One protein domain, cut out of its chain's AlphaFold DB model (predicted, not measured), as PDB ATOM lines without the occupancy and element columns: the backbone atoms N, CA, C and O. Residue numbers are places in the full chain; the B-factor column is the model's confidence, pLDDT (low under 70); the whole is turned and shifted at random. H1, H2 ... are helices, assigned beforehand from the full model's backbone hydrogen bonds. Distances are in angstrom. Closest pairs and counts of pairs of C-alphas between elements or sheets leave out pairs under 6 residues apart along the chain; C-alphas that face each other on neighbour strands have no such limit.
ATOM      1  N   ALA A  40     175.134 195.266 171.941       45.84
ATOM      2  CA  ALA A  40     174.331 194.535 172.930       45.84
ATOM      3  C   ALA A  40     175.170 193.491 173.690       45.84
ATOM      4  O   ALA A  40     175.023 193.332 174.903       45.84
ATOM      5  N   THR A  41     176.136 192.858 173.013       54.16
ATOM      6  CA  THR A  41     177.047 191.887 173.646       54.16
ATOM      7  C   THR A  41     177.944 192.516 174.698       54.16
ATOM      8  O   THR A  41     178.293 191.842 175.661       54.16
ATOM      9  N   SER A  42     178.284 193.802 174.564       68.25
ATOM     10  CA  SER A  42     179.117 194.508 175.541       68.25
ATOM     11  C   SER A  42     178.448 194.534 176.918       68.25
ATOM     12  O   SER A  42     179.056 194.100 177.891       68.25
ATOM     13  N   LYS A  43     177.164 194.917 177.005       72.81
ATOM     14  CA  LYS A  43     176.425 194.914 178.281       72.81
ATOM     15  C   LYS A  43     176.255 193.506 178.853       72.81
ATOM     16  O   LYS A  43     176.408 193.320 180.058       72.81
ATOM     17  N   VAL A  44     175.979 192.509 178.010       77.25
ATOM     18  CA  VAL A  44     175.826 191.109 178.450       77.25
ATOM     19  C   VAL A  44     177.150 190.542 178.974       77.25
ATOM     20  O   VAL A  44     177.168 189.937 180.046       77.25
ATOM     21  N   LYS A  45     178.267 190.798 178.279       81.94
ATOM     22  CA  LYS A  45     179.622 190.436 178.724       81.94
ATOM     23  C   LYS A  45     179.964 191.121 180.041       81.94
ATOM     24  O   LYS A  45     180.386 190.458 180.980       81.94
ATOM     25  N   TRP A  46     179.693 192.420 180.161       85.69
ATOM     26  CA  TRP A  46     179.932 193.149 181.406       85.69
ATOM     27  C   TRP A  46     179.098 192.600 182.548       85.69
ATOM     28  O   TRP A  46     179.625 192.391 183.629       85.69
ATOM     29  N   LYS A  47     177.817 192.306 182.318       86.00
ATOM     30  CA  LYS A  47     176.944 191.691 183.318       86.00
ATOM     31  C   LYS A  47     177.472 190.329 183.765       86.00
ATOM     32  O   LYS A  47     177.470 190.045 184.961       86.00
ATOM     33  N   HIS A  48     177.956 189.508 182.836       85.94
ATOM     34  CA  HIS A  48     178.559 188.213 183.144       85.94
ATOM     35  C   HIS A  48     179.842 188.354 183.980       85.94
ATOM     36  O   HIS A  48     179.977 187.712 185.023       85.94
ATOM     37  N   GLU A  49     180.753 189.241 183.584       87.88
ATOM     38  CA  GLU A  49     181.994 189.486 184.322       87.88
ATOM     39  C   GLU A  49     181.744 190.136 185.686       87.88
ATOM     40  O   GLU A  49     182.309 189.714 186.691       87.88
ATOM     41  N   LEU A  50     180.830 191.105 185.759       86.81
ATOM     42  CA  LEU A  50     180.405 191.730 187.007       86.81
ATOM     43  C   LEU A  50     179.806 190.701 187.957       86.81
ATOM     44  O   LEU A  50     180.115 190.736 189.141       86.81
ATOM     45  N   ARG A  51     179.025 189.734 187.465       86.19
ATOM     46  CA  ARG A  51     178.563 188.618 188.299       86.19
ATOM     47  C   ARG A  51     179.719 187.820 188.863       86.19
ATOM     48  O   ARG A  51     179.692 187.535 190.049       86.19
ATOM     49  N   LYS A  52     180.743 187.491 188.071       84.88
ATOM     50  CA  LYS A  52     181.932 186.794 188.587       84.88
ATOM     51  C   LYS A  52     182.672 187.621 189.637       84.88
ATOM     52  O   LYS A  52     183.060 187.071 190.660       84.88
ATOM     53  N   ILE A  53     182.832 188.925 189.404       84.75
ATOM     54  CA  ILE A  53     183.510 189.849 190.328       84.75
ATOM     55  C   ILE A  53     182.724 189.988 191.637       84.75
ATOM     56  O   ILE A  53     183.323 190.064 192.708       84.75
ATOM     57  N   LEU A  54     181.394 190.042 191.557       85.19
ATOM     58  CA  LEU A  54     180.496 190.195 192.701       85.19
ATOM     59  C   LEU A  54     180.208 188.859 193.410       85.19
ATOM     60  O   LEU A  54     179.807 188.862 194.570       85.19
ATOM     61  N   LYS A  55     180.430 187.716 192.750       83.19
ATOM     62  CA  LYS A  55     180.190 186.382 193.312       83.19
ATOM     63  C   LYS A  55     181.116 186.127 194.501       83.19
ATOM     64  O   LYS A  55     182.337 186.165 194.371       83.19
ATOM     65  N   GLY A  56     180.522 185.846 195.660       74.44
ATOM     66  CA  GLY A  56     181.257 185.610 196.906       74.44
ATOM     67  C   GLY A  56     181.876 186.870 197.523       74.44
ATOM     68  O   GLY A  56     182.705 186.750 198.421       74.44
ATOM     69  N   ARG A  57     181.506 188.069 197.048       80.94
ATOM     70  CA  ARG A  57     181.875 189.344 197.675       80.94
ATOM     71  C   ARG A  57     180.654 189.999 198.303       80.94
ATOM     72  O   ARG A  57     179.548 189.917 197.773       80.94
ATOM     73  N   ASP A  58     180.882 190.724 199.390       79.12
ATOM     74  CA  ASP A  58     179.842 191.526 200.019       79.12
ATOM     75  C   ASP A  58     179.466 192.714 199.133       79.12
ATOM     76  O   ASP A  58     180.207 193.690 198.995       79.12
ATOM     77  N   LEU A  59     178.266 192.644 198.556       79.38
ATOM     78  CA  LEU A  59     177.679 193.697 197.722       79.38
ATOM     79  C   LEU A  59     177.564 195.040 198.468       79.38
ATOM     80  O   LEU A  59     177.526 196.093 197.838       79.38
ATOM     81  N   LYS A  60     177.507 195.004 199.807       74.56
ATOM     82  CA  LYS A  60     177.437 196.187 200.677       74.56
ATOM     83  C   LYS A  60     178.800 196.811 200.973       74.56
ATOM     84  O   LYS A  60     178.867 198.016 201.191       74.56
ATOM     85  N   GLU A  61     179.865 196.014 200.984       79.56
ATOM     86  CA  GLU A  61     181.228 196.501 201.238       79.56
ATOM     87  C   GLU A  61     181.972 196.843 199.944       79.56
ATOM     88  O   GLU A  61     182.902 197.657 199.936       79.56
ATOM     89  N   ILE A  62     181.572 196.249 198.816       82.19
ATOM     90  CA  ILE A  62     182.262 196.467 197.556       82.19
ATOM     91  C   ILE A  62     181.950 197.846 196.966       82.19
ATOM     92  O   ILE A  62     180.815 198.221 196.682       82.19
ATOM     93  N   SER A  63     183.002 198.628 196.742       85.44
ATOM     94  CA  SER A  63     182.888 199.943 196.114       85.44
ATOM     95  C   SER A  63     182.803 199.824 194.593       85.44
ATOM     96  O   SER A  63     183.617 199.130 193.983       85.44
ATOM     97  N   LEU A  64     181.925 200.608 193.955       84.88
ATOM     98  CA  LEU A  64     181.821 200.706 192.487       84.88
ATOM     99  C   LEU A  64     183.166 200.976 191.807       84.88
ATOM    100  O   LEU A  64     183.431 200.467 190.727       84.88
ATOM    101  N   ARG A  65     184.044 201.744 192.458       86.44
ATOM    102  CA  ARG A  65     185.388 202.051 191.955       86.44
ATOM    103  C   ARG A  65     186.266 200.797 191.832       86.44
ATOM    104  O   ARG A  65     187.019 200.675 190.876       86.44
ATOM    105  N   LYS A  66     186.124 199.853 192.769       87.31
ATOM    106  CA  LYS A  66     186.815 198.556 192.752       87.31
ATOM    107  C   LYS A  66     186.191 197.620 191.720       87.31
ATOM    108  O   LYS A  66     186.917 196.996 190.964       87.31
ATOM    109  N   VAL A  67     184.858 197.583 191.650       87.62
ATOM    110  CA  VAL A  67     184.116 196.804 190.645       87.62
ATOM    111  C   VAL A  67     184.485 197.235 189.225       87.62
ATOM    112  O   VAL A  67     184.758 196.388 188.383       87.62
ATOM    113  N   ARG A  68     184.546 198.548 188.979       88.50
ATOM    114  CA  ARG A  68     184.974 199.109 187.697       88.50
ATOM    115  C   ARG A  68     186.417 198.725 187.385       88.50
ATOM    116  O   ARG A  68     186.647 198.167 186.327       88.50
ATOM    117  N   GLY A  69     187.346 198.926 188.323       88.25
ATOM    118  CA  GLY A  69     188.752 198.566 188.115       88.25
ATOM    119  C   GLY A  69     188.964 197.078 187.811       88.25
ATOM    120  O   GLY A  69     189.756 196.737 186.942       88.25
ATOM    121  N   GLU A  70     188.219 196.190 188.471       88.31
ATOM    122  CA  GLU A  70     188.250 194.748 188.190       88.31
ATOM    123  C   GLU A  70     187.659 194.430 186.812       88.31
ATOM    124  O   GLU A  70     188.216 193.624 186.077       88.31
ATOM    125  N   LEU A  71     186.557 195.083 186.430       87.94
ATOM    126  CA  LEU A  71     185.958 194.913 185.107       87.94
ATOM    127  C   LEU A  71     186.897 195.415 183.995       87.94
ATOM    128  O   LEU A  71     187.052 194.744 182.980       87.94
ATOM    129  N   GLU A  72     187.560 196.555 184.203       89.81
ATOM    130  CA  GLU A  72     188.598 197.093 183.312       89.81
ATOM    131  C   GLU A  72     189.770 196.109 183.188       89.81
ATOM    132  O   GLU A  72     190.218 195.833 182.077       89.81
ATOM    133  N   ALA A  73     190.205 195.513 184.304       88.31
ATOM    134  CA  ALA A  73     191.268 194.514 184.319       88.31
ATOM    135  C   ALA A  73     190.890 193.236 183.554       88.31
ATOM    136  O   ALA A  73     191.699 192.743 182.771       88.31
ATOM    137  N   VAL A  74     189.667 192.716 183.723       86.50
ATOM    138  CA  VAL A  74     189.222 191.518 182.987       86.50
ATOM    139  C   VAL A  74     189.106 191.797 181.489       86.50
ATOM    140  O   VAL A  74     189.491 190.965 180.672       86.50
ATOM    141  N   LEU A  75     188.633 192.987 181.115       84.31
ATOM    142  CA  LEU A  75     188.525 193.400 179.715       84.31
ATOM    143  C   LEU A  75     189.858 193.877 179.117       84.31
ATOM    144  O   LEU A  75     189.884 194.267 177.951       84.31
ATOM    145  N   SER A  76     190.952 193.855 179.890       86.19
ATOM    146  CA  SER A  76     192.264 194.386 179.489       86.19
ATOM    147  C   SER A  76     192.187 195.820 178.944       86.19
ATOM    148  O   SER A  76     192.887 196.188 178.001       86.19
ATOM    149  N   LEU A  77     191.310 196.633 179.534       84.81
ATOM    150  CA  LEU A  77     191.151 198.043 179.203       84.81
ATOM    151  C   LEU A  77     192.140 198.898 180.007       84.81
ATOM    152  O   LEU A  77     192.537 198.519 181.113       84.81
ATOM    153  N   PRO A  78     192.540 200.071 179.482       86.00
ATOM    154  CA  PRO A  78     193.334 201.018 180.252       86.00
ATOM    155  C   PRO A  78     192.569 201.476 181.500       86.00
ATOM    156  O   PRO A  78     191.338 201.453 181.536       86.00
ATOM    157  N   ALA A  79     193.307 201.930 182.515       80.25
ATOM    158  CA  ALA A  79     192.703 202.542 183.693       80.25
ATOM    159  C   ALA A  79     191.849 203.751 183.273       80.25
ATOM    160  O   ALA A  79     192.325 204.602 182.522       80.25
ATOM    161  N   ASP A  80     190.600 203.798 183.743       83.50
ATOM    162  CA  ASP A  80     189.570 204.764 183.340       83.50
ATOM    163  C   ASP A  80     189.003 204.562 181.918       83.50
ATOM    164  O   ASP A  80     188.203 205.372 181.453       83.50
ATOM    165  N   GLY A  81     189.287 203.433 181.261       82.12
ATOM    166  CA  GLY A  81     188.654 203.042 179.997       82.12
ATOM    167  C   GLY A  81     187.138 202.830 180.103       82.12
ATOM    168  O   GLY A  81     186.424 202.965 179.111       82.12
ATOM    169  N   LEU A  82     186.619 202.557 181.307       84.88
ATOM    170  CA  LEU A  82     185.177 202.508 181.591       84.88
ATOM    171  C   LEU A  82     184.656 203.760 182.310       84.88
ATOM    172  O   LEU A  82     183.538 203.751 182.826       84.88
ATOM    173  N   LEU A  83     185.431 204.849 182.374       85.31
ATOM    174  CA  LEU A  83     184.999 206.089 183.024       85.31
ATOM    175  C   LEU A  83     183.792 206.713 182.311       85.31
ATOM    176  O   LEU A  83     182.825 207.082 182.977       85.31
ATOM    177  N   GLU A  84     183.820 206.768 180.979       85.81
ATOM    178  CA  GLU A  84     182.730 207.317 180.158       85.81
ATOM    179  C   GLU A  84     181.456 206.465 180.224       85.81
ATOM    180  O   GLU A  84     180.353 206.974 180.061       85.81
ATOM    181  N   ARG A  85     181.598 205.167 180.522       85.62
ATOM    182  CA  ARG A  85     180.489 204.206 180.639       85.62
ATOM    183  C   ARG A  85     180.255 203.762 182.087       85.62
ATOM    184  O   ARG A  85     179.681 202.707 182.348       85.62
ATOM    185  N   LYS A  86     180.690 204.575 183.058       85.44
ATOM    186  CA  LYS A  86     180.551 204.289 184.495       85.44
ATOM    187  C   LYS A  86     179.087 204.139 184.902       85.44
ATOM    188  O   LYS A  86     178.778 203.305 185.751       85.44
ATOM    189  N   ASP A  87     178.204 204.941 184.321       88.50
ATOM    190  CA  ASP A  87     176.770 204.888 184.602       88.50
ATOM    191  C   ASP A  87     176.140 203.584 184.096       88.50
ATOM    192  O   ASP A  87     175.354 202.986 184.825       88.50
ATOM    193  N   GLU A  88     176.583 203.054 182.950       88.00
ATOM    194  CA  GLU A  88     176.201 201.706 182.496       88.00
ATOM    195  C   GLU A  88     176.706 200.619 183.448       88.00
ATOM    196  O   GLU A  88     175.949 199.729 183.823       88.00
ATOM    197  N   VAL A  89     177.962 200.696 183.899       85.75
ATOM    198  CA  VAL A  89     178.492 199.741 184.890       85.75
ATOM    199  C   VAL A  89     177.671 199.802 186.182       85.75
ATOM    200  O   VAL A  89     177.326 198.766 186.743       85.75
ATOM    201  N   LYS A  90     177.312 201.004 186.648       88.06
ATOM    202  CA  LYS A  90     176.477 201.194 187.839       88.06
ATOM    203  C   LYS A  90     175.069 200.635 187.646       88.06
ATOM    204  O   LYS A  90     174.564 199.993 188.566       88.06
ATOM    205  N   GLU A  91     174.450 200.876 186.494       89.88
ATOM    206  CA  GLU A  91     173.140 200.330 186.127       89.88
ATOM    207  C   GLU A  91     173.173 198.801 186.188       89.88
ATOM    208  O   GLU A  91     172.385 198.210 186.920       89.88
ATOM    209  N   ILE A  92     174.158 198.171 185.543       87.44
ATOM    210  CA  ILE A  92     174.297 196.711 185.513       87.44
ATOM    211  C   ILE A  92     174.575 196.146 186.912       87.44
ATOM    212  O   ILE A  92     173.972 195.149 187.301       87.44
ATOM    213  N   VAL A  93     175.453 196.772 187.701       86.00
ATOM    214  CA  VAL A  93     175.706 196.359 189.095       86.00
ATOM    215  C   VAL A  93     174.429 196.457 189.927       86.00
ATOM    216  O   VAL A  93     174.103 195.528 190.664       86.00
ATOM    217  N   THR A  94     173.685 197.555 189.790       87.12
ATOM    218  CA  THR A  94     172.417 197.758 190.500       87.12
ATOM    219  C   THR A  94     171.387 196.716 190.077       87.12
ATOM    220  O   THR A  94     170.729 196.137 190.935       87.12
ATOM    221  N   GLU A  95     171.292 196.422 188.782       87.00
ATOM    222  CA  GLU A  95     170.422 195.382 188.238       87.00
ATOM    223  C   GLU A  95     170.792 193.998 188.786       87.00
ATOM    224  O   GLU A  95     169.914 193.258 189.210       87.00
ATOM    225  N   ILE A  96     172.083 193.653 188.860       84.62
ATOM    226  CA  ILE A  96     172.547 192.378 189.433       84.62
ATOM    227  C   ILE A  96     172.153 192.261 190.914       84.62
ATOM    228  O   ILE A  96     171.683 191.203 191.336       84.62
ATOM    229  N   ILE A  97     172.314 193.340 191.690       82.81
ATOM    230  CA  ILE A  97     171.940 193.386 193.112       82.81
ATOM    231  C   ILE A  97     170.417 193.261 193.276       82.81
ATOM    232  O   ILE A  97     169.950 192.479 194.101       82.81
ATOM    233  N   GLN A  98     169.637 194.010 192.491       82.94
ATOM    234  CA  GLN A  98     168.171 193.993 192.554       82.94
ATOM    235  C   GLN A  98     167.575 192.673 192.065       82.94
ATOM    236  O   GLN A  98     166.588 192.202 192.622       82.94
ATOM    237  N   SER A  99     168.186 192.057 191.053       77.12
ATOM    238  CA  SER A  99     167.754 190.774 190.505       77.12
ATOM    239  C   SER A  99     168.046 189.598 191.447       77.12
ATOM    240  O   SER A  99     167.661 188.475 191.134       77.12
ATOM    241  N   GLY A 100     168.739 189.819 192.574       65.12
ATOM    242  CA  GLY A 100     169.081 188.773 193.546       65.12
ATOM    243  C   GLY A 100     170.013 187.691 192.994       65.12
ATOM    244  O   GLY A 100     170.229 186.671 193.636       65.12
TER     245      GLY A 100
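This is residues 40 to 100 of the 104 residues of the protein "SUB1 protein" of Symbiodinium microadriaticum (UniProt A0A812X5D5). Three steeply crossed helices form a small triangle: H2 and H3 both pack on H1, the longest, and only just meet each other. A long loop, residues 75 to 85, leads from H2 to H3. The printed part has 61 residues, with H1, H2 and H3 in that order and no named strand: all helix. It is compact, with a radius of gyration of the C-alphas of 10.6 A and spans of 28 by 25 by 18 A.

H1, residues 40 to 54, is 21.2 A long from C-alpha 40 at (174.331, 194.535, 172.930). H3, residues 86 to 98, is 18.0 A long and ends at C-alpha 98 at (168.171, 193.993, 192.554). H2, residues 64 to 74, measures 15.1 A.

H1 touches H3 at a steep tilt of 61 degrees, the same way; the closest C-alphas, Lys 47 and Ile 92, are 6.1 A apart. H1 touches H2, opposite ways, at a steep tilt of 68 degrees, only just short of perpendicular; the closest C-alphas, Leu 50 and Leu 71, are 6.7 A apart. H3, with residues 86 to 90 alone, only just touches H2, with 3 pairs of C-alphas within 8 A, about perpendicular at 77 degrees; the closest C-alphas are those of Arg 68 and Val 89, 7.1 A. In H1, H2 and H3 every O i to N i+4 pair is within hydrogen-bond range.

The C-alphas farthest apart, Pro 78 and Gly 100, are 30.2 A apart. The printed part has no cut; the H1 to H2 link is short, the H2 to H3 link long. Residues 40 to 42 and 100 have pLDDT under 70.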